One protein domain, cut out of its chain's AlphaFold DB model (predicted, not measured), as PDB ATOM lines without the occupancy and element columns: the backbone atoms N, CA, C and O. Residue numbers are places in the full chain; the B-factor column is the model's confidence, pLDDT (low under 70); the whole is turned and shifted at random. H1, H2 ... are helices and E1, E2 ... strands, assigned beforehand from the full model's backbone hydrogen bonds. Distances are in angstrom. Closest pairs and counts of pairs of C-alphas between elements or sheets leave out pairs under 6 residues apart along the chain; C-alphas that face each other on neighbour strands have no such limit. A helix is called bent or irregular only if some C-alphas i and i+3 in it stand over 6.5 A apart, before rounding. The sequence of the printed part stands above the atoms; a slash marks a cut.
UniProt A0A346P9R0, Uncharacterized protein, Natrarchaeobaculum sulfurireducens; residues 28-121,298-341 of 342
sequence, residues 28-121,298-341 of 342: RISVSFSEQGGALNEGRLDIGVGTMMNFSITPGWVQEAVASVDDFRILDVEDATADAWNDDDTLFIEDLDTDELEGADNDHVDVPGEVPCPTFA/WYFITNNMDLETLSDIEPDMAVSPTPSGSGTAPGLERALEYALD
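AT A GLANCE: This is residues 28 to 121 and 298 to 341 of the 342 residues of an uncharacterized protein of Natrarchaeobaculum sulfurireducens (UniProt A0A346P9R0). A small three-stranded sheet, E1, E5 and E2, makes the middle of the model, with H1 and H2 side by side over one face. The hairpin E3 and E4 sits beyond the beginning of E5, with H3 and H4 packed near E4; long links, residues 98 to 113 and 303 to 328, run round this body. The printed part has 138 residues, with under half of them in named elements: four helices and five strands, in the order H1 E1 H2 E2 H3 E3 E4 E5 H4, a mixed class. The larger sheet runs E1 - E5 - E2, antiparallel throughout. The whole is compact and rounded, radius of gyration of the C-alphas 13.5 A, spanning 36 by 32 by 29 A.

IN THESE COORDINATES: Find C-alpha 33 at (58.026, -21.732, 8.774); there H1, residues 33 to 41, begins and runs 14.2 A. It is irregular: C-alphas 34 and 37 are 7.1 A apart. Read on to E1, residues 47 to 51, 13.8 A; H2, residues 60 to 68, 12.1 A; E2, residues 72 to 74; H3, residues 79 to 86; and E3, residues 93 to 97, 13.2 A. E4, residues 114 to 121, is 19.1 A long and bends by 64 degrees at residue 118. E5, residues 298 to 302, starts at C-alpha 298 (46.844, -20.507, 3.481) and is 13.6 A long. H4, residues 329 to 339, runs 15.3 A to C-alpha 339 at (44.317, -6.814, -0.114).

HOW THE PARTS SIT: Begin at E5, the inner strand, antiparallel to its neighbours E1 and E2: N 48 and O 301 are within hydrogen-bond range across E1 and E5, at 2.9 A, and N 73 and O 302 across E5 and E2, at 2.9 A. E1, H2 and E2 form a split strand-helix-strand unit, two strands of one sheet with a helix between them along the chain and E5 between them in the sheet, its crossover right-handed. H1 and H2 are on the same face of this sheet, two layers, one of helices and one of strands, at heights over the sheet of 8.8 A and 8.7 A. They touch, closest at the C-alphas of Gly 37 and Ala 65, 4.4 A, at a shallow tilt of 11 degrees, the same way. Residues 72 to 73 of E2 also pair, parallel, with residues 109 to 110. In the hairpin E3 and E4, look at N 96 and O 115, 2.9 A, within hydrogen-bond range. The closest C-alphas of E4 and E5 are those of Cys 117 and Trp 298, 5.4 A. H3 and H4 touch, closest at the C-alphas of Thr 81 and Ala 339, 5.3 A, opposite ways at a steep tilt of 36 degrees, only just beyond shallow. H4 only grazes the sheet of E1, E5 and E2, with residues 331 to 336; H3 is not on it. In H2, H3 and H4 every O i to N i+4 pair is within hydrogen-bond range; in H1, 3 of 5 are.

THE WHOLE: The two farthest C-alphas, those of Asp 89 and Asp 107, are 38.1 A apart. Residues 122 to 297 are not printed, and C-alphas 121 and 298 stand 11.2 A apart across this cut. The links E3 to E4 and E5 to H4 are long. Mean pLDDT of the printed part is 95.1, and no printed residue is under 70.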
ATOM      1  N   ARG A  28      58.866  -6.767   2.517       94.00
ATOM      2  CA  ARG A  28      58.984  -8.211   2.269       94.00
ATOM      3  C   ARG A  28      60.255  -8.763   2.914       94.00
ATOM      4  O   ARG A  28      61.362  -8.475   2.458       94.00
ATOM      5  N   ILE A  29      60.091  -9.623   3.914       95.75
ATOM      6  CA  ILE A  29      61.174 -10.396   4.531       95.75
ATOM      7  C   ILE A  29      60.938 -11.895   4.342       95.75
ATOM      8  O   ILE A  29      59.877 -12.308   3.887       95.75
ATOM      9  N   SER A  30      61.937 -12.722   4.647       94.00
ATOM     10  CA  SER A  30      61.832 -14.181   4.564       94.00
ATOM     11  C   SER A  30      62.154 -14.796   5.915       94.00
ATOM     12  O   SER A  30      63.288 -14.694   6.386       94.00
ATOM     13  N   VAL A  31      61.169 -15.460   6.509       94.00
ATOM     14  CA  VAL A  31      61.306 -16.220   7.754       94.00
ATOM     15  C   VAL A  31      60.902 -17.662   7.475       94.00
ATOM     16  O   VAL A  31      59.892 -17.893   6.817       94.00
ATOM     17  N   SER A  32      61.697 -18.636   7.931       90.38
ATOM     18  CA  SER A  32      61.344 -20.052   7.770       90.38
ATOM     19  C   SER A  32      60.088 -20.399   8.578       90.38
ATOM     20  O   SER A  32      59.825 -19.776   9.608       90.38
ATOM     21  N   PHE A  33      59.316 -21.404   8.149       89.69
ATOM     22  CA  PHE A  33      58.026 -21.732   8.774       89.69
ATOM     23  C   PHE A  33      58.112 -21.964  10.291       89.69
ATOM     24  O   PHE A  33      57.268 -21.467  11.033       89.69
ATOM     25  N   SER A  34      59.158 -22.651  10.763       89.75
ATOM     26  CA  SER A  34      59.375 -22.941  12.187       89.75
ATOM     27  C   SER A  34      59.920 -21.756  12.995       89.75
ATOM     28  O   SER A  34      59.844 -21.760  14.221       89.75
ATOM     29  N   GLU A  35      60.457 -20.721  12.348       93.88
ATOM     30  CA  GLU A  35      60.992 -19.534  13.026       93.88
ATOM     31  C   GLU A  35      59.959 -18.409  13.178       93.88
ATOM     32  O   GLU A  35      60.216 -17.449  13.913       93.88
ATOM     33  N   GLN A  36      58.796 -18.513  12.521       94.69
ATOM     34  CA  GLN A  36      57.779 -17.456  12.498       94.69
ATOM     35  C   GLN A  36      57.300 -17.070  13.899       94.69
ATOM     36  O   GLN A  36      57.299 -15.885  14.223       94.69
ATOM     37  N   GLY A  37      56.978 -18.042  14.763       95.31
ATOM     38  CA  GLY A  37      56.487 -17.755  16.117       95.31
ATOM     39  C   GLY A  37      57.484 -16.951  16.960       95.31
ATOM     40  O   GLY A  37      57.135 -15.955  17.595       95.31
ATOM     41  N   GLY A  38      58.768 -17.316  16.894       96.19
ATOM     42  CA  GLY A  38      59.837 -16.554  17.539       96.19
ATOM     43  C   GLY A  38      60.030 -15.165  16.922       96.19
ATOM     44  O   GLY A  38      60.215 -14.193  17.649       96.19
ATOM     45  N   ALA A  39      59.967 -15.053  15.592       97.19
ATOM     46  CA  ALA A  39      60.125 -13.781  14.891       97.19
ATOM     47  C   ALA A  39      58.987 -12.789  15.189       97.19
ATOM     48  O   ALA A  39      59.281 -11.609  15.391       97.19
ATOM     49  N   LEU A  40      57.739 -13.268  15.283       98.00
ATOM     50  CA  LEU A  40      56.573 -12.484  15.706       98.00
ATOM     51  C   LEU A  40      56.793 -11.927  17.120       98.00
ATOM     52  O   LEU A  40      56.803 -10.715  17.329       98.00
ATOM     53  N   ASN A  41      57.089 -12.792  18.096       96.94
ATOM     54  CA  ASN A  41      57.308 -12.379  19.491       96.94
ATOM     55  C   ASN A  41      58.489 -11.411  19.681       96.94
ATOM     56  O   ASN A  41      58.493 -10.584  20.593       96.94
ATOM     57  N   GLU A  42      59.520 -11.518  18.843       96.62
ATOM     58  CA  GLU A  42      60.687 -10.633  18.882       96.62
ATOM     59  C   GLU A  42      60.465  -9.299  18.148       96.62
ATOM     60  O   GLU A  42      61.356  -8.444  18.181       96.62
ATOM     61  N   GLY A  43      59.310  -9.110  17.494       95.50
ATOM     62  CA  GLY A  43      59.002  -7.932  16.678       95.50
ATOM     63  C   GLY A  43      59.895  -7.818  15.442       95.50
ATOM     64  O   GLY A  43      60.245  -6.716  15.025       95.50
ATOM     65  N   ARG A  44      60.361  -8.958  14.914       97.31
ATOM     66  CA  ARG A  44      61.120  -9.042  13.655       97.31
ATOM     67  C   ARG A  44      60.233  -9.355  12.454       97.31
ATOM     68  O   ARG A  44      60.701  -9.219  11.331       97.31
ATOM     69  N   LEU A  45      59.023  -9.837  12.707       98.12
ATOM     70  CA  LEU A  45      57.993 -10.169  11.738       98.12
ATOM     71  C   LEU A  45      56.693  -9.576  12.279       98.12
ATOM     72  O   LEU A  45      56.401  -9.787  13.453       98.12
ATOM     73  N   ASP A  46      55.949  -8.849  11.453       98.31
ATOM     74  CA  ASP A  46      54.629  -8.324  11.813       98.31
ATOM     75  C   ASP A  46      53.530  -9.275  11.325       98.31
ATOM     76  O   ASP A  46      52.613  -9.605  12.079       98.31
ATOM     77  N   ILE A  47      53.667  -9.773  10.088       98.31
ATOM     78  CA  ILE A  47      52.723 -10.707   9.463       98.31
ATOM     79  C   ILE A  47      53.457 -11.935   8.926       98.31
ATOM     80  O   ILE A  47      54.310 -11.830   8.042       98.31
ATOM     81  N   GLY A  48      53.100 -13.103   9.445       97.50
ATOM     82  CA  GLY A  48      53.510 -14.401   8.921       97.50
ATOM     83  C   GLY A  48      52.368 -15.117   8.209       97.50
ATOM     84  O   GLY A  48      51.323 -14.533   7.923       97.50
ATOM     85  N   VAL A  49      52.550 -16.413   7.993       97.06
ATOM     86  CA  VAL A  49      51.538 -17.294   7.407       97.06
ATOM     87  C   VAL A  49      51.356 -18.587   8.188       97.06
ATOM     88  O   VAL A  49      52.293 -19.094   8.808       97.06
ATOM     89  N   GLY A  50      50.145 -19.127   8.116       95.75
ATOM     90  CA  GLY A  50      49.766 -20.466   8.542       95.75
ATOM     91  C   GLY A  50      49.075 -21.218   7.401       95.75
ATOM     92  O   GLY A  50      48.738 -20.641   6.368       95.75
ATOM     93  N   THR A  51      48.891 -22.520   7.585       95.38
ATOM     94  CA  THR A  51      48.141 -23.372   6.656       95.38
ATOM     95  C   THR A  51      47.529 -24.549   7.407       95.38
ATOM     96  O   THR A  51      47.990 -24.898   8.496       95.38
ATOM     97  N   MET A  52      46.526 -25.187   6.813       95.00
ATOM     98  CA  MET A  52      45.990 -26.474   7.249       95.00
ATOM     99  C   MET A  52      46.065 -27.460   6.087       95.00
ATOM    100  O   MET A  52      45.984 -27.056   4.935       95.00
ATOM    101  N   MET A  53      46.247 -28.750   6.367       93.06
ATOM    102  CA  MET A  53      46.227 -29.780   5.327       93.06
ATOM    103  C   MET A  53      44.835 -30.370   5.209       93.06
ATOM    104  O   MET A  53      44.264 -30.783   6.225       93.06
ATOM    105  N   ASN A  54      44.311 -30.398   3.982       95.50
ATOM    106  CA  ASN A  54      42.939 -30.799   3.673       95.50
ATOM    107  C   ASN A  54      41.926 -30.145   4.620       95.50
ATOM    108  O   ASN A  54      41.024 -30.811   5.117       95.50
ATOM    109  N   PHE A  55      42.138 -28.864   4.942       95.56
ATOM    110  CA  PHE A  55      41.263 -28.057   5.800       95.56
ATOM    111  C   PHE A  55      41.079 -28.554   7.248       95.56
ATOM    112  O   PHE A  55      40.422 -27.874   8.020       95.56
ATOM    113  N   SER A  56      41.694 -29.672   7.661       92.94
ATOM    114  CA  SER A  56      41.432 -30.280   8.981       92.94
ATOM    115  C   SER A  56      42.679 -30.636   9.792       92.94
ATOM    116  O   SER A  56      42.595 -30.824  11.005       92.94
ATOM    117  N   ILE A  57      43.855 -30.759   9.171       92.69
ATOM    118  CA  ILE A  57      45.083 -31.144   9.884       92.69
ATOM    119  C   ILE A  57      45.969 -29.916  10.070       92.69
ATOM    120  O   ILE A  57      46.495 -29.365   9.105       92.69
ATOM    121  N   THR A  58      46.200 -29.515  11.321       93.81
ATOM    122  CA  THR A  58      47.129 -28.420  11.641       93.81
ATOM    123  C   THR A  58      48.579 -28.927  11.594       93.81
ATOM    124  O   THR A  58      48.930 -29.805  12.389       93.81
ATOM    125  N   PRO A  59      49.462 -28.405  10.719       89.75
ATOM    126  CA  PRO A  59      50.864 -28.815  10.668       89.75
ATOM    127  C   PRO A  59      51.604 -28.514  11.975       89.75
ATOM    128  O   PRO A  59      51.374 -27.485  12.606       89.75
ATOM    129  N   GLY A  60      52.574 -29.353  12.347       89.19
ATOM    130  CA  GLY A  60      53.290 -29.211  13.623       89.19
ATOM    131  C   GLY A  60      53.982 -27.855  13.829       89.19
ATOM    132  O   GLY A  60      54.027 -27.360  14.949       89.19
ATOM    133  N   TRP A  61      54.472 -27.213  12.763       89.75
ATOM    134  CA  TRP A  61      55.071 -25.875  12.857       89.75
ATOM    135  C   TRP A  61      54.026 -24.776  13.115       89.75
ATOM    136  O   TRP A  61      54.327 -23.799  13.797       89.75
ATOM    137  N   VAL A  62      52.791 -24.947  12.625       95.00
ATOM    138  CA  VAL A  62      51.664 -24.058  12.943       95.00
ATOM    139  C   VAL A  62      51.247 -24.269  14.393       95.00
ATOM    140  O   VAL A  62      51.100 -23.292  15.118       95.00
ATOM    141  N   GLN A  63      51.150 -25.524  14.850       95.00
ATOM    142  CA  GLN A  63      50.876 -25.834  16.260       95.00
ATOM    143  C   GLN A  63      51.929 -25.201  17.187       95.00
ATOM    144  O   GLN A  63      51.595 -24.644  18.231       95.00
ATOM    145  N   GLU A  64      53.209 -25.250  16.802       94.12
ATOM    146  CA  GLU A  64      54.293 -24.606  17.548       94.12
ATOM    147  C   GLU A  64      54.153 -23.077  17.558       94.12
ATOM    148  O   GLU A  64      54.341 -22.458  18.608       94.12
ATOM    149  N   ALA A  65      53.783 -22.459  16.433       95.44
ATOM    150  CA  ALA A  65      53.503 -21.026  16.374       95.44
ATOM    151  C   ALA A  65      52.330 -20.645  17.295       95.44
ATOM    152  O   ALA A  65      52.503 -19.794  18.166       95.44
ATOM    153  N   VAL A  66      51.191 -21.336  17.193       97.19
ATOM    154  CA  VAL A  66      50.009 -21.138  18.055       97.19
ATOM    155  C   VAL A  66      50.365 -21.278  19.539       97.19
ATOM    156  O   VAL A  66      49.908 -20.497  20.371       97.19
ATOM    157  N   ALA A  67      51.208 -22.249  19.898       95.69
ATOM    158  CA  ALA A  67      51.593 -22.495  21.286       95.69
ATOM    159  C   ALA A  67      52.644 -21.515  21.842       95.69
ATOM    160  O   ALA A  67      52.789 -21.415  23.064       95.69
ATOM    161  N   SER A  68      53.432 -20.865  20.979       93.81
ATOM    162  CA  SER A  68      54.587 -20.055  21.388       93.81
ATOM    163  C   SER A  68      54.376 -18.552  21.266       93.81
ATOM    164  O   SER A  68      55.040 -17.811  21.991       93.81
ATOM    165  N   VAL A  69      53.497 -18.096  20.375       96.75
ATOM    166  CA  VAL A  69      53.168 -16.677  20.205       96.75
ATOM    167  C   VAL A  69      52.296 -16.206  21.373       96.75
ATOM    168  O   VAL A  69      51.330 -16.876  21.728       96.75
ATOM    169  N   ASP A  70      52.658 -15.074  21.988       93.44
ATOM    170  CA  ASP A  70      52.006 -14.586  23.218       93.44
ATOM    171  C   ASP A  70      50.519 -14.241  23.009       93.44
ATOM    172  O   ASP A  70      49.699 -14.578  23.858       93.44
ATOM    173  N   ASP A  71      50.196 -13.601  21.883       97.06
ATOM    174  CA  ASP A  71      48.844 -13.328  21.390       97.06
ATOM    175  C   ASP A  71      48.840 -13.717  19.904       97.06
ATOM    176  O   ASP A  71      49.605 -13.145  19.135       97.06
ATOM    177  N   PHE A  72      48.063 -14.713  19.490       98.44
ATOM    178  CA  PHE A  72      48.060 -15.234  18.120       98.44
ATOM    179  C   PHE A  72      46.751 -14.864  17.434       98.44
ATOM    180  O   PHE A  72      45.682 -15.187  17.944       98.44
ATOM    181  N   ARG A  73      46.820 -14.241  16.258       98.56
ATOM    182  CA  ARG A  73      45.637 -13.910  15.462       98.56
ATOM    183  C   ARG A  73      45.774 -14.385  14.026       98.56
ATOM    184  O   ARG A  73      46.835 -14.201  13.432       98.56
ATOM    185  N   ILE A  74      44.687 -14.920  13.473       98.62
ATOM    186  CA  ILE A  74      44.488 -15.035  12.022       98.62
ATOM    187  C   ILE A  74      43.813 -13.755  11.529       98.62
ATOM    188  O   ILE A  74      42.801 -13.341  12.091       98.62
ATOM    189  N   LEU A  75      44.387 -13.117  10.510       98.56
ATOM    190  CA  LEU A  75      43.796 -11.932   9.890       98.56
ATOM    191  C   LEU A  75      42.611 -12.325   9.008       98.56
ATOM    192  O   LEU A  75      42.727 -13.241   8.194       98.56
ATOM    193  N   ASP A  76      41.508 -11.599   9.149       98.31
ATOM    194  CA  ASP A  76      40.328 -11.750   8.302       98.31
ATOM    195  C   ASP A  76      40.535 -11.077   6.928       98.31
ATOM    196  O   ASP A  76      41.482 -10.308   6.703       98.31
ATOM    197  N   VAL A  77      39.639 -11.356   5.988       98.00
ATOM    198  CA  VAL A  77      39.678 -10.845   4.616       98.00
ATOM    199  C   VAL A  77      38.396 -10.070   4.340       98.00
ATOM    200  O   VAL A  77      37.296 -10.602   4.430       98.00
ATOM    201  N   GLU A  78      38.523  -8.793   3.972       96.94
ATOM    202  CA  GLU A  78      37.353  -7.985   3.619       96.94
ATOM    203  C   GLU A  78      36.633  -8.525   2.370       96.94
ATOM    204  O   GLU A  78      37.286  -8.944   1.413       96.94
ATOM    205  N   ASP A  79      35.298  -8.394   2.322       96.19
ATOM    206  CA  ASP A  79      34.457  -8.807   1.182       96.19
ATOM    207  C   ASP A  79      35.010  -8.330  -0.175       96.19
ATOM    208  O   ASP A  79      35.000  -9.069  -1.150       96.19
ATOM    209  N   ALA A  80      35.514  -7.090  -0.250       95.88
ATOM    210  CA  ALA A  80      36.050  -6.533  -1.492       95.88
ATOM    211  C   ALA A  80      37.334  -7.244  -1.955       95.88
ATOM    212  O   ALA A  80      37.531  -7.431  -3.155       95.88
ATOM    213  N   THR A  81      38.186  -7.649  -1.012       96.88
ATOM    214  CA  THR A  81      39.400  -8.428  -1.278       96.88
ATOM    215  C   THR A  81      39.037  -9.853  -1.673       96.88
ATOM    216  O   THR A  81      39.562 -10.358  -2.659       96.88
ATOM    217  N   ALA A  82      38.096 -10.475  -0.959       97.12
ATOM    218  CA  ALA A  82      37.599 -11.809  -1.275       97.12
ATOM    219  C   ALA A  82      36.948 -11.865  -2.670       97.12
ATOM    220  O   ALA A  82      37.242 -12.770  -3.451       97.12
ATOM    221  N   ASP A  83      36.118 -10.877  -3.020       97.06
ATOM    222  CA  ASP A  83      35.538 -10.732  -4.359       97.06
ATOM    223  C   ASP A  83      36.644 -10.588  -5.421       97.06
ATOM    224  O   ASP A  83      36.606 -11.254  -6.453       97.06
ATOM    225  N   ALA A  84      37.663  -9.759  -5.160       97.00
ATOM    226  CA  ALA A  84      38.776  -9.555  -6.085       97.00
ATOM    227  C   ALA A  84      39.643 -10.809  -6.274       97.00
ATOM    228  O   ALA A  84      40.121 -11.050  -7.381       97.00
ATOM    229  N   TRP A  85      39.831 -11.613  -5.224       97.38
ATOM    230  CA  TRP A  85      40.515 -12.899  -5.330       97.38
ATOM    231  C   TRP A  85      39.720 -13.902  -6.165       97.38
ATOM    232  O   TRP A  85      40.301 -14.554  -7.023       97.38
ATOM    233  N   ASN A  86      38.403 -13.992  -5.957       96.44
ATOM    234  CA  ASN A  86      37.529 -14.877  -6.733       96.44
ATOM    235  C   ASN A  86      37.400 -14.455  -8.209       96.44
ATOM    236  O   ASN A  86      37.158 -15.300  -9.068       96.44
ATOM    237  N   ASP A  87      37.555 -13.163  -8.509       96.88
ATOM    238  CA  ASP A  87      37.585 -12.634  -9.879       96.88
ATOM    239  C   ASP A  87      38.952 -12.843 -10.581       96.88
ATOM    240  O   ASP A  87      39.065 -12.591 -11.787       96.88
ATOM    241  N   ASP A  88      40.000 -13.270  -9.862       96.31
ATOM    242  CA  ASP A  88      41.319 -13.566 -10.427       96.31
ATOM    243  C   ASP A  88      41.468 -15.063 -10.728       96.31
ATOM    244  O   ASP A  88      41.822 -15.850  -9.858       96.31
ATOM    245  N   ASP A  89      41.303 -15.432 -12.002       93.19
ATOM    246  CA  ASP A  89      41.452 -16.810 -12.504       93.19
ATOM    247  C   ASP A  89      42.839 -17.451 -12.227       93.19
ATOM    248  O   ASP A  89      43.051 -18.633 -12.508       93.19
ATOM    249  N   THR A  90      43.830 -16.689 -11.740       94.12
ATOM    250  CA  THR A  90      45.136 -17.227 -11.320       94.12
ATOM    251  C   THR A  90      45.158 -17.710  -9.873       94.12
ATOM    252  O   THR A  90      46.040 -18.499  -9.525       94.12
ATOM    253  N   LEU A  91      44.213 -17.263  -9.045       96.25
ATOM    254  CA  LEU A  91      44.053 -17.685  -7.661       96.25
ATOM    255  C   LEU A  91      42.987 -18.777  -7.568       96.25
ATOM    256  O   LEU A  91      41.961 -18.742  -8.238       96.25
ATOM    257  N   PHE A  92      43.237 -19.752  -6.702       96.88
ATOM    258  CA  PHE A  92      42.242 -20.733  -6.298       96.88
ATOM    259  C   PHE A  92      41.896 -20.442  -4.846       96.88
ATOM    260  O   PHE A  92      42.790 -20.461  -4.001       96.88
ATOM    261  N   ILE A  93      40.641 -20.082  -4.582       97.81
ATOM    262  CA  ILE A  93      40.185 -19.654  -3.261       97.81
ATOM    263  C   ILE A  93      39.208 -20.681  -2.714       97.81
ATOM    264  O   ILE A  93      38.229 -21.013  -3.379       97.81
ATOM    265  N   GLU A  94      39.459 -21.137  -1.493       97.81
ATOM    266  CA  GLU A  94      38.519 -21.958  -0.736       97.81
ATOM    267  C   GLU A  94      38.359 -21.397   0.676       97.81
ATOM    268  O   GLU A  94      39.293 -20.815   1.234       97.81
ATOM    269  N   ASP A  95      37.171 -21.565   1.247       97.69
ATOM    270  CA  ASP A  95      36.881 -21.122   2.605       97.69
ATOM    271  C   ASP A  95      37.445 -22.122   3.620       97.69
ATOM    272  O   ASP A  95      37.248 -23.335   3.510       97.69
ATOM    273  N   LEU A  96      38.142 -21.604   4.627       98.00
ATOM    274  CA  LEU A  96      38.671 -22.369   5.746       98.00
ATOM    275  C   LEU A  96      37.894 -22.043   7.022       98.00
ATOM    276  O   LEU A  96      37.813 -20.879   7.416       98.00
ATOM    277  N   ASP A  97      37.402 -23.075   7.713       97.88
ATOM    278  CA  ASP A  97      36.895 -22.940   9.080       97.88
ATOM    279  C   ASP A  97      38.065 -22.921  10.074       97.88
ATOM    280  O   ASP A  97      38.619 -23.946  10.474       97.88
ATOM    281  N   THR A  98      38.469 -21.720  10.471       97.44
ATOM    282  CA  THR A  98      39.571 -21.503  11.409       97.44
ATOM    283  C   THR A  98      39.245 -21.909  12.846       97.44
ATOM    284  O   THR A  98      40.178 -22.054  13.641       97.44
ATOM    285  N   ASP A  99      37.976 -22.178  13.185       96.81
ATOM    286  CA  ASP A  99      37.617 -22.767  14.483       96.81
ATOM    287  C   ASP A  99      38.111 -24.228  14.598       96.81
ATOM    288  O   ASP A  99      38.244 -24.748  15.712       96.81
ATOM    289  N   GLU A 100      38.420 -24.896  13.477       95.31
ATOM    290  CA  GLU A 100      39.000 -26.249  13.458       95.31
ATOM    291  C   GLU A 100      40.520 -26.275  13.705       95.31
ATOM    292  O   GLU A 100      41.097 -27.347  13.919       95.31
ATOM    293  N   LEU A 101      41.184 -25.114  13.714       96.62
ATOM    294  CA  LEU A 101      42.614 -25.016  13.989       96.62
ATOM    295  C   LEU A 101      42.946 -25.577  15.382       96.62
ATOM    296  O   LEU A 101      42.331 -25.227  16.393       96.62
ATOM    297  N   GLU A 102      43.988 -26.407  15.472       96.06
ATOM    298  CA  GLU A 102      44.428 -26.939  16.760       96.06
ATOM    299  C   GLU A 102      44.908 -25.806  17.681       96.06
ATOM    300  O   GLU A 102      45.911 -25.140  17.423       96.06
ATOM    301  N   GLY A 103      44.194 -25.620  18.794       95.38
ATOM    302  CA  GLY A 103      44.451 -24.557  19.761       95.38
ATOM    303  C   GLY A 103      43.654 -23.271  19.531       95.38
ATOM    304  O   GLY A 103      43.895 -22.317  20.270       95.38
ATOM    305  N   ALA A 104      42.705 -23.245  18.585       95.88
ATOM    306  CA  ALA A 104      41.781 -22.124  18.369       95.88
ATOM    307  C   ALA A 104      40.979 -21.733  19.623       95.88
ATOM    308  O   ALA A 104      40.603 -20.579  19.790       95.88
ATOM    309  N   ASP A 105      40.741 -22.674  20.542       95.69
ATOM    310  CA  ASP A 105      39.985 -22.453  21.778       95.69
ATOM    311  C   ASP A 105      40.819 -21.864  22.932       95.69
ATOM    312  O   ASP A 105      40.291 -21.641  24.029       95.69
ATOM    313  N   ASN A 106      42.114 -21.620  22.719       97.06
ATOM    314  CA  ASN A 106      42.977 -21.021  23.729       97.06
ATOM    315  C   ASN A 106      42.674 -19.526  23.923       97.06
ATOM    316  O   ASN A 106      42.475 -18.787  22.968       97.06
ATOM    317  N   ASP A 107      42.744 -19.048  25.172       96.88
ATOM    318  CA  ASP A 107      42.424 -17.654  25.539       96.88
ATOM    319  C   ASP A 107      43.285 -16.587  24.823       96.88
ATOM    320  O   ASP A 107      42.912 -15.414  24.817       96.88
ATOM    321  N   HIS A 108      44.458 -16.965  24.303       96.94
ATOM    322  CA  HIS A 108      45.403 -16.081  23.608       96.94
ATOM    323  C   HIS A 108      45.338 -16.194  22.080       96.94
ATOM    324  O   HIS A 108      46.159 -15.589  21.396       96.94
ATOM    325  N   VAL A 109      44.406 -16.990  21.553       98.25
ATOM    326  CA  VAL A 109      44.212 -17.218  20.120       98.25
ATOM    327  C   VAL A 109      42.919 -16.536  19.682       98.25
ATOM    328  O   VAL A 109      41.881 -16.691  20.320       98.25
ATOM    329  N   ASP A 110      42.994 -15.767  18.600       98.19
ATOM    330  CA  ASP A 110      41.864 -15.068  17.997       98.19
ATOM    331  C   ASP A 110      41.749 -15.442  16.517       98.19
ATOM    332  O   ASP A 110      42.680 -15.245  15.732       98.19
ATOM    333  N   VAL A 111      40.614 -16.020  16.141       97.88
ATOM    334  CA  VAL A 111      40.361 -16.515  14.786       97.88
ATOM    335  C   VAL A 111      39.015 -15.985  14.278       97.88
ATOM    336  O   VAL A 111      38.091 -15.818  15.078       97.88
ATOM    337  N   PRO A 112      38.883 -15.684  12.973       96.50
ATOM    338  CA  PRO A 112      37.672 -15.071  12.421       96.50
ATOM    339  C   PRO A 112      36.488 -16.044  12.249       96.50
ATOM    340  O   PRO A 112      35.367 -15.596  11.993       96.50
ATOM    341  N   GLY A 113      36.693 -17.355  12.420       96.12
ATOM    342  CA  GLY A 113      35.719 -18.388  12.053       96.12
ATOM    343  C   GLY A 113      35.950 -18.827  10.608       96.12
ATOM    344  O   GLY A 113      36.997 -19.387  10.310       96.12
ATOM    345  N   GLU A 114      35.033 -18.545   9.686       97.19
ATOM    346  CA  GLU A 114      35.270 -18.809   8.256       97.19
ATOM    347  C   GLU A 114      36.095 -17.682   7.619       97.19
ATOM    348  O   GLU A 114      35.738 -16.512   7.756       97.19
ATOM    349  N   VAL A 115      37.170 -18.030   6.904       97.56
ATOM    350  CA  VAL A 115      37.995 -17.077   6.144       97.56
ATOM    351  C   VAL A 115      38.284 -17.617   4.739       97.56
ATOM    352  O   VAL A 115      38.664 -18.785   4.613       97.56
ATOM    353  N   PRO A 116      38.148 -16.808   3.671       97.94
ATOM    354  CA  PRO A 116      38.594 -17.217   2.347       97.94
ATOM    355  C   PRO A 116      40.124 -17.291   2.324       97.94
ATOM    356  O   PRO A 116      40.813 -16.373   2.774       97.94
ATOM    357  N   CYS A 117      40.664 -18.370   1.769       97.75
ATOM    358  CA  CYS A 117      42.096 -18.640   1.718       97.75
ATOM    359  C   CYS A 117      42.569 -18.851   0.278       97.75
ATOM    360  O   CYS A 117      41.938 -19.609  -0.459       97.75
ATOM    361  N   PRO A 118      43.724 -18.289  -0.124       97.75
ATOM    362  CA  PRO A 118      44.475 -18.823  -1.248       97.75
ATOM    363  C   PRO A 118      44.845 -20.280  -0.964       97.75
ATOM    364  O   PRO A 118      45.581 -20.576  -0.017       97.75
ATOM    365  N   THR A 119      44.330 -21.180  -1.789       97.88
ATOM    366  CA  THR A 119      44.495 -22.621  -1.648       97.88
ATOM    367  C   THR A 119      45.387 -23.163  -2.751       97.88
ATOM    368  O   THR A 119      45.277 -22.798  -3.924       97.88
ATOM    369  N   PHE A 120      46.290 -24.059  -2.357       96.00
ATOM    370  CA  PHE A 120      47.150 -24.783  -3.275       96.00
ATOM    371  C   PHE A 120      46.772 -26.259  -3.285       96.00
ATOM    372  O   PHE A 120      46.982 -26.956  -2.292       96.00
ATOM    373  N   ALA A 121      46.234 -26.713  -4.414       96.50
ATOM    374  CA  ALA A 121      45.868 -28.099  -4.649       96.50
ATOM    375  C   ALA A 121      47.040 -28.858  -5.261       96.50
ATOM    376  O   ALA A 121      47.535 -28.482  -6.333       96.50
ATOM    377  N   TRP A 298      45.920 -21.387   2.763       97.75
ATOM    378  CA  TRP A 298      46.844 -20.507   3.481       97.75
ATOM    379  C   TRP A 298      46.140 -19.276   4.032       97.75
ATOM    380  O   TRP A 298      45.295 -18.667   3.383       97.75
ATOM    381  N   TYR A 299      46.554 -18.870   5.224       98.06
ATOM    382  CA  TYR A 299      46.053 -17.687   5.915       98.06
ATOM    383  C   TYR A 299      47.210 -16.911   6.538       98.06
ATOM    384  O   TYR A 299      48.303 -17.441   6.758       98.06
ATOM    385  N   PHE A 300      46.973 -15.638   6.834       98.31
ATOM    386  CA  PHE A 300      47.983 -14.750   7.397       98.31
ATOM    387  C   PHE A 300      47.815 -14.634   8.904       98.31
ATOM    388  O   PHE A 300      46.696 -14.578   9.414       98.31
ATOM    389  N   ILE A 301      48.940 -14.606   9.614       98.38
ATOM    390  CA  ILE A 301      48.973 -14.593  11.076       98.38
ATOM    391  C   ILE A 301      49.738 -13.387  11.600       98.38
ATOM    392  O   ILE A 301      50.704 -12.935  10.985       98.38
ATOM    393  N   THR A 302      49.355 -12.898  12.771       98.44
ATOM    394  CA  THR A 302      50.054 -11.814  13.466       98.44
ATOM    395  C   THR A 302      50.027 -12.017  14.976       98.44
ATOM    396  O   THR A 302      49.223 -12.793  15.495       98.44
ATOM    397  N   ASN A 303      50.895 -11.294  15.687       97.81
ATOM    398  CA  ASN A 303      50.769 -11.090  17.128       97.81
ATOM    399  C   ASN A 303      50.321  -9.678  17.522       97.81
ATOM    400  O   ASN A 303      50.235  -9.352  18.707       97.81
ATOM    401  N   ASN A 304      50.025  -8.829  16.538       97.12
ATOM    402  CA  ASN A 304      49.511  -7.494  16.772       97.12
ATOM    403  C   ASN A 304      47.978  -7.503  16.753       97.12
ATOM    404  O   ASN A 304      47.356  -7.496  15.696       97.12
ATOM    405  N   MET A 305      47.370  -7.473  17.939       96.62
ATOM    406  CA  MET A 305      45.909  -7.521  18.094       96.62
ATOM    407  C   MET A 305      45.187  -6.232  17.660       96.62
ATOM    408  O   MET A 305      43.957  -6.183  17.706       96.62
ATOM    409  N   ASP A 306      45.921  -5.193  17.245       96.81
ATOM    410  CA  ASP A 306      45.339  -4.009  16.604       96.81
ATOM    411  C   ASP A 306      45.065  -4.232  15.097       96.81
ATOM    412  O   ASP A 306      44.351  -3.423  14.509       96.81
ATOM    413  N   LEU A 307      45.598  -5.300  14.480       97.69
ATOM    414  CA  LEU A 307      45.348  -5.672  13.078       97.69
ATOM    415  C   LEU A 307      44.235  -6.719  13.025       97.69
ATOM    416  O   LEU A 307      44.382  -7.792  13.610       97.69
ATOM    417  N   GLU A 308      43.115  -6.422  12.376       96.88
ATOM    418  CA  GLU A 308      41.957  -7.320  12.274       96.88
ATOM    419  C   GLU A 308      41.903  -8.001  10.903       96.88
ATOM    420  O   GLU A 308      41.564  -9.180  10.820       96.88
ATOM    421  N   THR A 309      42.289  -7.291   9.844       97.75
ATOM    422  CA  THR A 309      42.182  -7.773   8.464       97.75
ATOM    423  C   THR A 309      43.468  -7.550   7.671       97.75
ATOM    424  O   THR A 309      44.357  -6.803   8.084       97.75
ATOM    425  N   LEU A 310      43.573  -8.162   6.488       96.81
ATOM    426  CA  LEU A 310      44.697  -7.909   5.577       96.81
ATOM    427  C   LEU A 310      44.817  -6.447   5.115       96.81
ATOM    428  O   LEU A 310      45.920  -6.028   4.769       96.81
ATOM    429  N   SER A 311      43.726  -5.669   5.115       95.25
ATOM    430  CA  SER A 311      43.757  -4.254   4.707       95.25
ATOM    431  C   SER A 311      44.463  -3.359   5.737       95.25
ATOM    432  O   SER A 311      44.879  -2.247   5.408       95.25
ATOM    433  N   ASP A 312      44.672  -3.854   6.964       96.31
ATOM    434  CA  ASP A 312      45.378  -3.136   8.030       96.31
ATOM    435  C   ASP A 312      46.911  -3.144   7.859       96.31
ATOM    436  O   ASP A 312      47.621  -2.478   8.617       96.31
ATOM    437  N   ILE A 313      47.451  -3.895   6.891       96.38
ATOM    438  CA  ILE A 313      48.899  -3.982   6.660       96.38
ATOM    439  C   ILE A 313      49.426  -2.653   6.101       96.38
ATOM    440  O   ILE A 313      48.996  -2.168   5.052       96.38
ATOM    441  N   GLU A 314      50.427  -2.084   6.775       93.81
ATOM    442  CA  GLU A 314      51.050  -0.814   6.394       93.81
ATOM    443  C   GLU A 314      52.416  -1.004   5.689       93.81
ATOM    444  O   GLU A 314      53.110  -2.001   5.909       93.81
ATOM    445  N   PRO A 315      52.875  -0.025   4.876       92.62
ATOM    446  CA  PRO A 315      54.121  -0.130   4.107       92.62
ATOM    447  C   PRO A 315      55.414  -0.380   4.884       92.62
ATOM    448  O   PRO A 315      56.393  -0.825   4.288       92.62
ATOM    449  N   ASP A 316      55.458  -0.054   6.172       92.56
ATOM    450  CA  ASP A 316      56.609  -0.277   7.045       92.56
ATOM    451  C   ASP A 316      56.526  -1.571   7.866       92.56
ATOM    452  O   ASP A 316      57.450  -1.844   8.630       92.56
ATOM    453  N   MET A 317      55.473  -2.377   7.692       97.19
ATOM    454  CA  MET A 317      55.345  -3.679   8.344       97.19
ATOM    455  C   MET A 317      56.166  -4.750   7.624       97.19
ATOM    456  O   MET A 317      56.131  -4.869   6.398       97.19
ATOM    457  N   ALA A 318      56.871  -5.568   8.397       97.75
ATOM    458  CA  ALA A 318      57.618  -6.721   7.934       97.75
ATOM    459  C   ALA A 318      56.681  -7.914   7.704       97.75
ATOM    460  O   ALA A 318      56.149  -8.502   8.648       97.75
ATOM    461  N   VAL A 319      56.517  -8.315   6.446       97.69
ATOM    462  CA  VAL A 319      55.635  -9.417   6.041       97.69
ATOM    463  C   VAL A 319      56.464 -10.531   5.413       97.69
ATOM    464  O   VAL A 319      57.304 -10.289   4.540       97.69
ATOM    465  N   SER A 320      56.208 -11.765   5.842       96.38
ATOM    466  CA  SER A 320      56.751 -12.987   5.246       96.38
ATOM    467  C   SER A 320      55.596 -13.829   4.701       96.38
ATOM    468  O   SER A 320      55.104 -14.698   5.418       96.38
ATOM    469  N   PRO A 321      55.174 -13.613   3.439       92.06
ATOM    470  CA  PRO A 321      54.128 -14.407   2.795       92.06
ATOM    471  C   PRO A 321      54.501 -15.890   2.725       92.06
ATOM    472  O   PRO A 321      53.644 -16.749   2.811       92.06
ATOM    473  N   THR A 322      55.788 -16.200   2.565       90.06
ATOM    474  CA  THR A 322      56.351 -17.557   2.615       90.06
ATOM    475  C   THR A 322      57.890 -17.449   2.584       90.06
ATOM    476  O   THR A 322      58.416 -16.399   2.168       90.06
ATOM    477  N   PRO A 323      58.654 -18.479   3.004       85.62
ATOM    478  CA  PRO A 323      60.101 -18.504   2.830       85.62
ATOM    479  C   PRO A 323      60.510 -18.279   1.368       85.62
ATOM    480  O   PRO A 323      59.853 -18.745   0.436       85.62
ATOM    481  N   SER A 324      61.614 -17.563   1.154       82.19
ATOM    482  CA  SER A 324      62.175 -17.365  -0.185       82.19
ATOM    483  C   SER A 324      62.419 -18.701  -0.887       82.19
ATOM    484  O   SER A 324      63.046 -19.588  -0.315       82.19
ATOM    485  N   GLY A 325      61.967 -18.811  -2.136       75.31
ATOM    486  CA  GLY A 325      62.075 -20.034  -2.939       75.31
ATOM    487  C   GLY A 325      60.857 -20.957  -2.855       75.31
ATOM    488  O   GLY A 325      60.751 -21.864  -3.667       75.31
ATOM    489  N   SER A 326      59.910 -20.711  -1.944       82.25
ATOM    490  CA  SER A 326      58.678 -21.499  -1.882       82.25
ATOM    491  C   SER A 326      57.794 -21.287  -3.115       82.25
ATOM    492  O   SER A 326      57.494 -20.149  -3.485       82.25
ATOM    493  N   GLY A 327      57.300 -22.385  -3.694       80.50
ATOM    494  CA  GLY A 327      56.369 -22.367  -4.829       80.50
ATOM    495  C   GLY A 327      55.004 -21.726  -4.534       80.50
ATOM    496  O   GLY A 327      54.280 -21.393  -5.465       80.50
ATOM    497  N   THR A 328      54.652 -21.492  -3.262       89.31
ATOM    498  CA  THR A 328      53.416 -20.774  -2.894       89.31
ATOM    499  C   THR A 328      53.577 -19.251  -2.918       89.31
ATOM    500  O   THR A 328      52.581 -18.530  -2.861       89.31
ATOM    501  N   ALA A 329      54.812 -18.737  -3.032       90.38
ATOM    502  CA  ALA A 329      55.085 -17.301  -2.950       90.38
ATOM    503  C   ALA A 329      54.302 -16.476  -3.975       90.38
ATOM    504  O   ALA A 329      53.668 -15.509  -3.556       90.38
ATOM    505  N   PRO A 330      54.266 -16.843  -5.275       91.38
ATOM    506  CA  PRO A 330      53.583 -16.028  -6.274       91.38
ATOM    507  C   PRO A 330      52.086 -15.861  -5.989       91.38
ATOM    508  O   PRO A 330      51.576 -14.747  -6.073       91.38
ATOM    509  N   GLY A 331      51.395 -16.936  -5.593       94.12
ATOM    510  CA  GLY A 331      49.964 -16.885  -5.276       94.12
ATOM    511  C   GLY A 331      49.665 -16.081  -4.010       94.12
ATOM    512  O   GLY A 331      48.752 -15.261  -4.003       94.12
ATOM    513  N   LEU A 332      50.472 -16.239  -2.956       96.06
ATOM    514  CA  LEU A 332      50.287 -15.489  -1.706       96.06
ATOM    515  C   LEU A 332      50.642 -14.008  -1.852       96.06
ATOM    516  O   LEU A 332      49.960 -13.146  -1.302       96.06
ATOM    517  N   GLU A 333      51.682 -13.690  -2.619       95.12
ATOM    518  CA  GLU A 333      52.039 -12.308  -2.935       95.12
ATOM    519  C   GLU A 333      50.966 -11.661  -3.818       95.12
ATOM    520  O   GLU A 333      50.571 -10.528  -3.547       95.12
ATOM    521  N   ARG A 334      50.408 -12.399  -4.788       95.38
ATOM    522  CA  ARG A 334      49.271 -11.952  -5.603       95.38
ATOM    523  C   ARG A 334      48.015 -11.697  -4.768       95.38
ATOM    524  O   ARG A 334      47.329 -10.702  -4.988       95.38
ATOM    525  N   ALA A 335      47.730 -12.551  -3.789       96.12
ATOM    526  CA  ALA A 335      46.627 -12.355  -2.856       96.12
ATOM    527  C   ALA A 335      46.817 -11.075  -2.015       96.12
ATOM    528  O   ALA A 335      45.903 -10.253  -1.908       96.12
ATOM    529  N   LEU A 336      48.029 -10.845  -1.492       96.06
ATOM    530  CA  LEU A 336      48.369  -9.613  -0.773       96.06
ATOM    531  C   LEU A 336      48.283  -8.362  -1.655       96.06
ATOM    532  O   LEU A 336      47.902  -7.307  -1.159       96.06
ATOM    533  N   GLU A 337      48.612  -8.437  -2.948       94.44
ATOM    534  CA  GLU A 337      48.455  -7.291  -3.854       94.44
ATOM    535  C   GLU A 337      47.014  -6.769  -3.849       94.44
ATOM    536  O   GLU A 337      46.817  -5.568  -3.678       94.44
ATOM    537  N   TYR A 338      46.019  -7.654  -3.952       94.44
ATOM    538  CA  TYR A 338      44.609  -7.257  -3.901       94.44
ATOM    539  C   TYR A 338      44.195  -6.682  -2.553       94.44
ATOM    540  O   TYR A 338      43.493  -5.676  -2.521       94.44
ATOM    541  N   ALA A 339      44.657  -7.281  -1.454       90.81
ATOM    542  CA  ALA A 339      44.317  -6.814  -0.114       90.81
ATOM    543  C   ALA A 339      44.830  -5.394   0.180       90.81
ATOM    544  O   ALA A 339      44.299  -4.709   1.047       90.81
ATOM    545  N   LEU A 340      45.866  -4.962  -0.544       91.31
ATOM    546  CA  LEU A 340      46.545  -3.682  -0.347       91.31
ATOM    547  C   LEU A 340      46.294  -2.694  -1.499       91.31
ATOM    548  O   LEU A 340      46.939  -1.645  -1.559       91.31
ATOM    549  N   ASP A 341      45.444  -3.048  -2.466       79.44
ATOM    550  CA  ASP A 341      45.056  -2.199  -3.598       79.44
ATOM    551  C   ASP A 341      43.820  -1.354  -3.236       79.44
ATOM    552  O   ASP A 341      42.686  -1.732  -3.519       79.44
TER     553      ASP A 341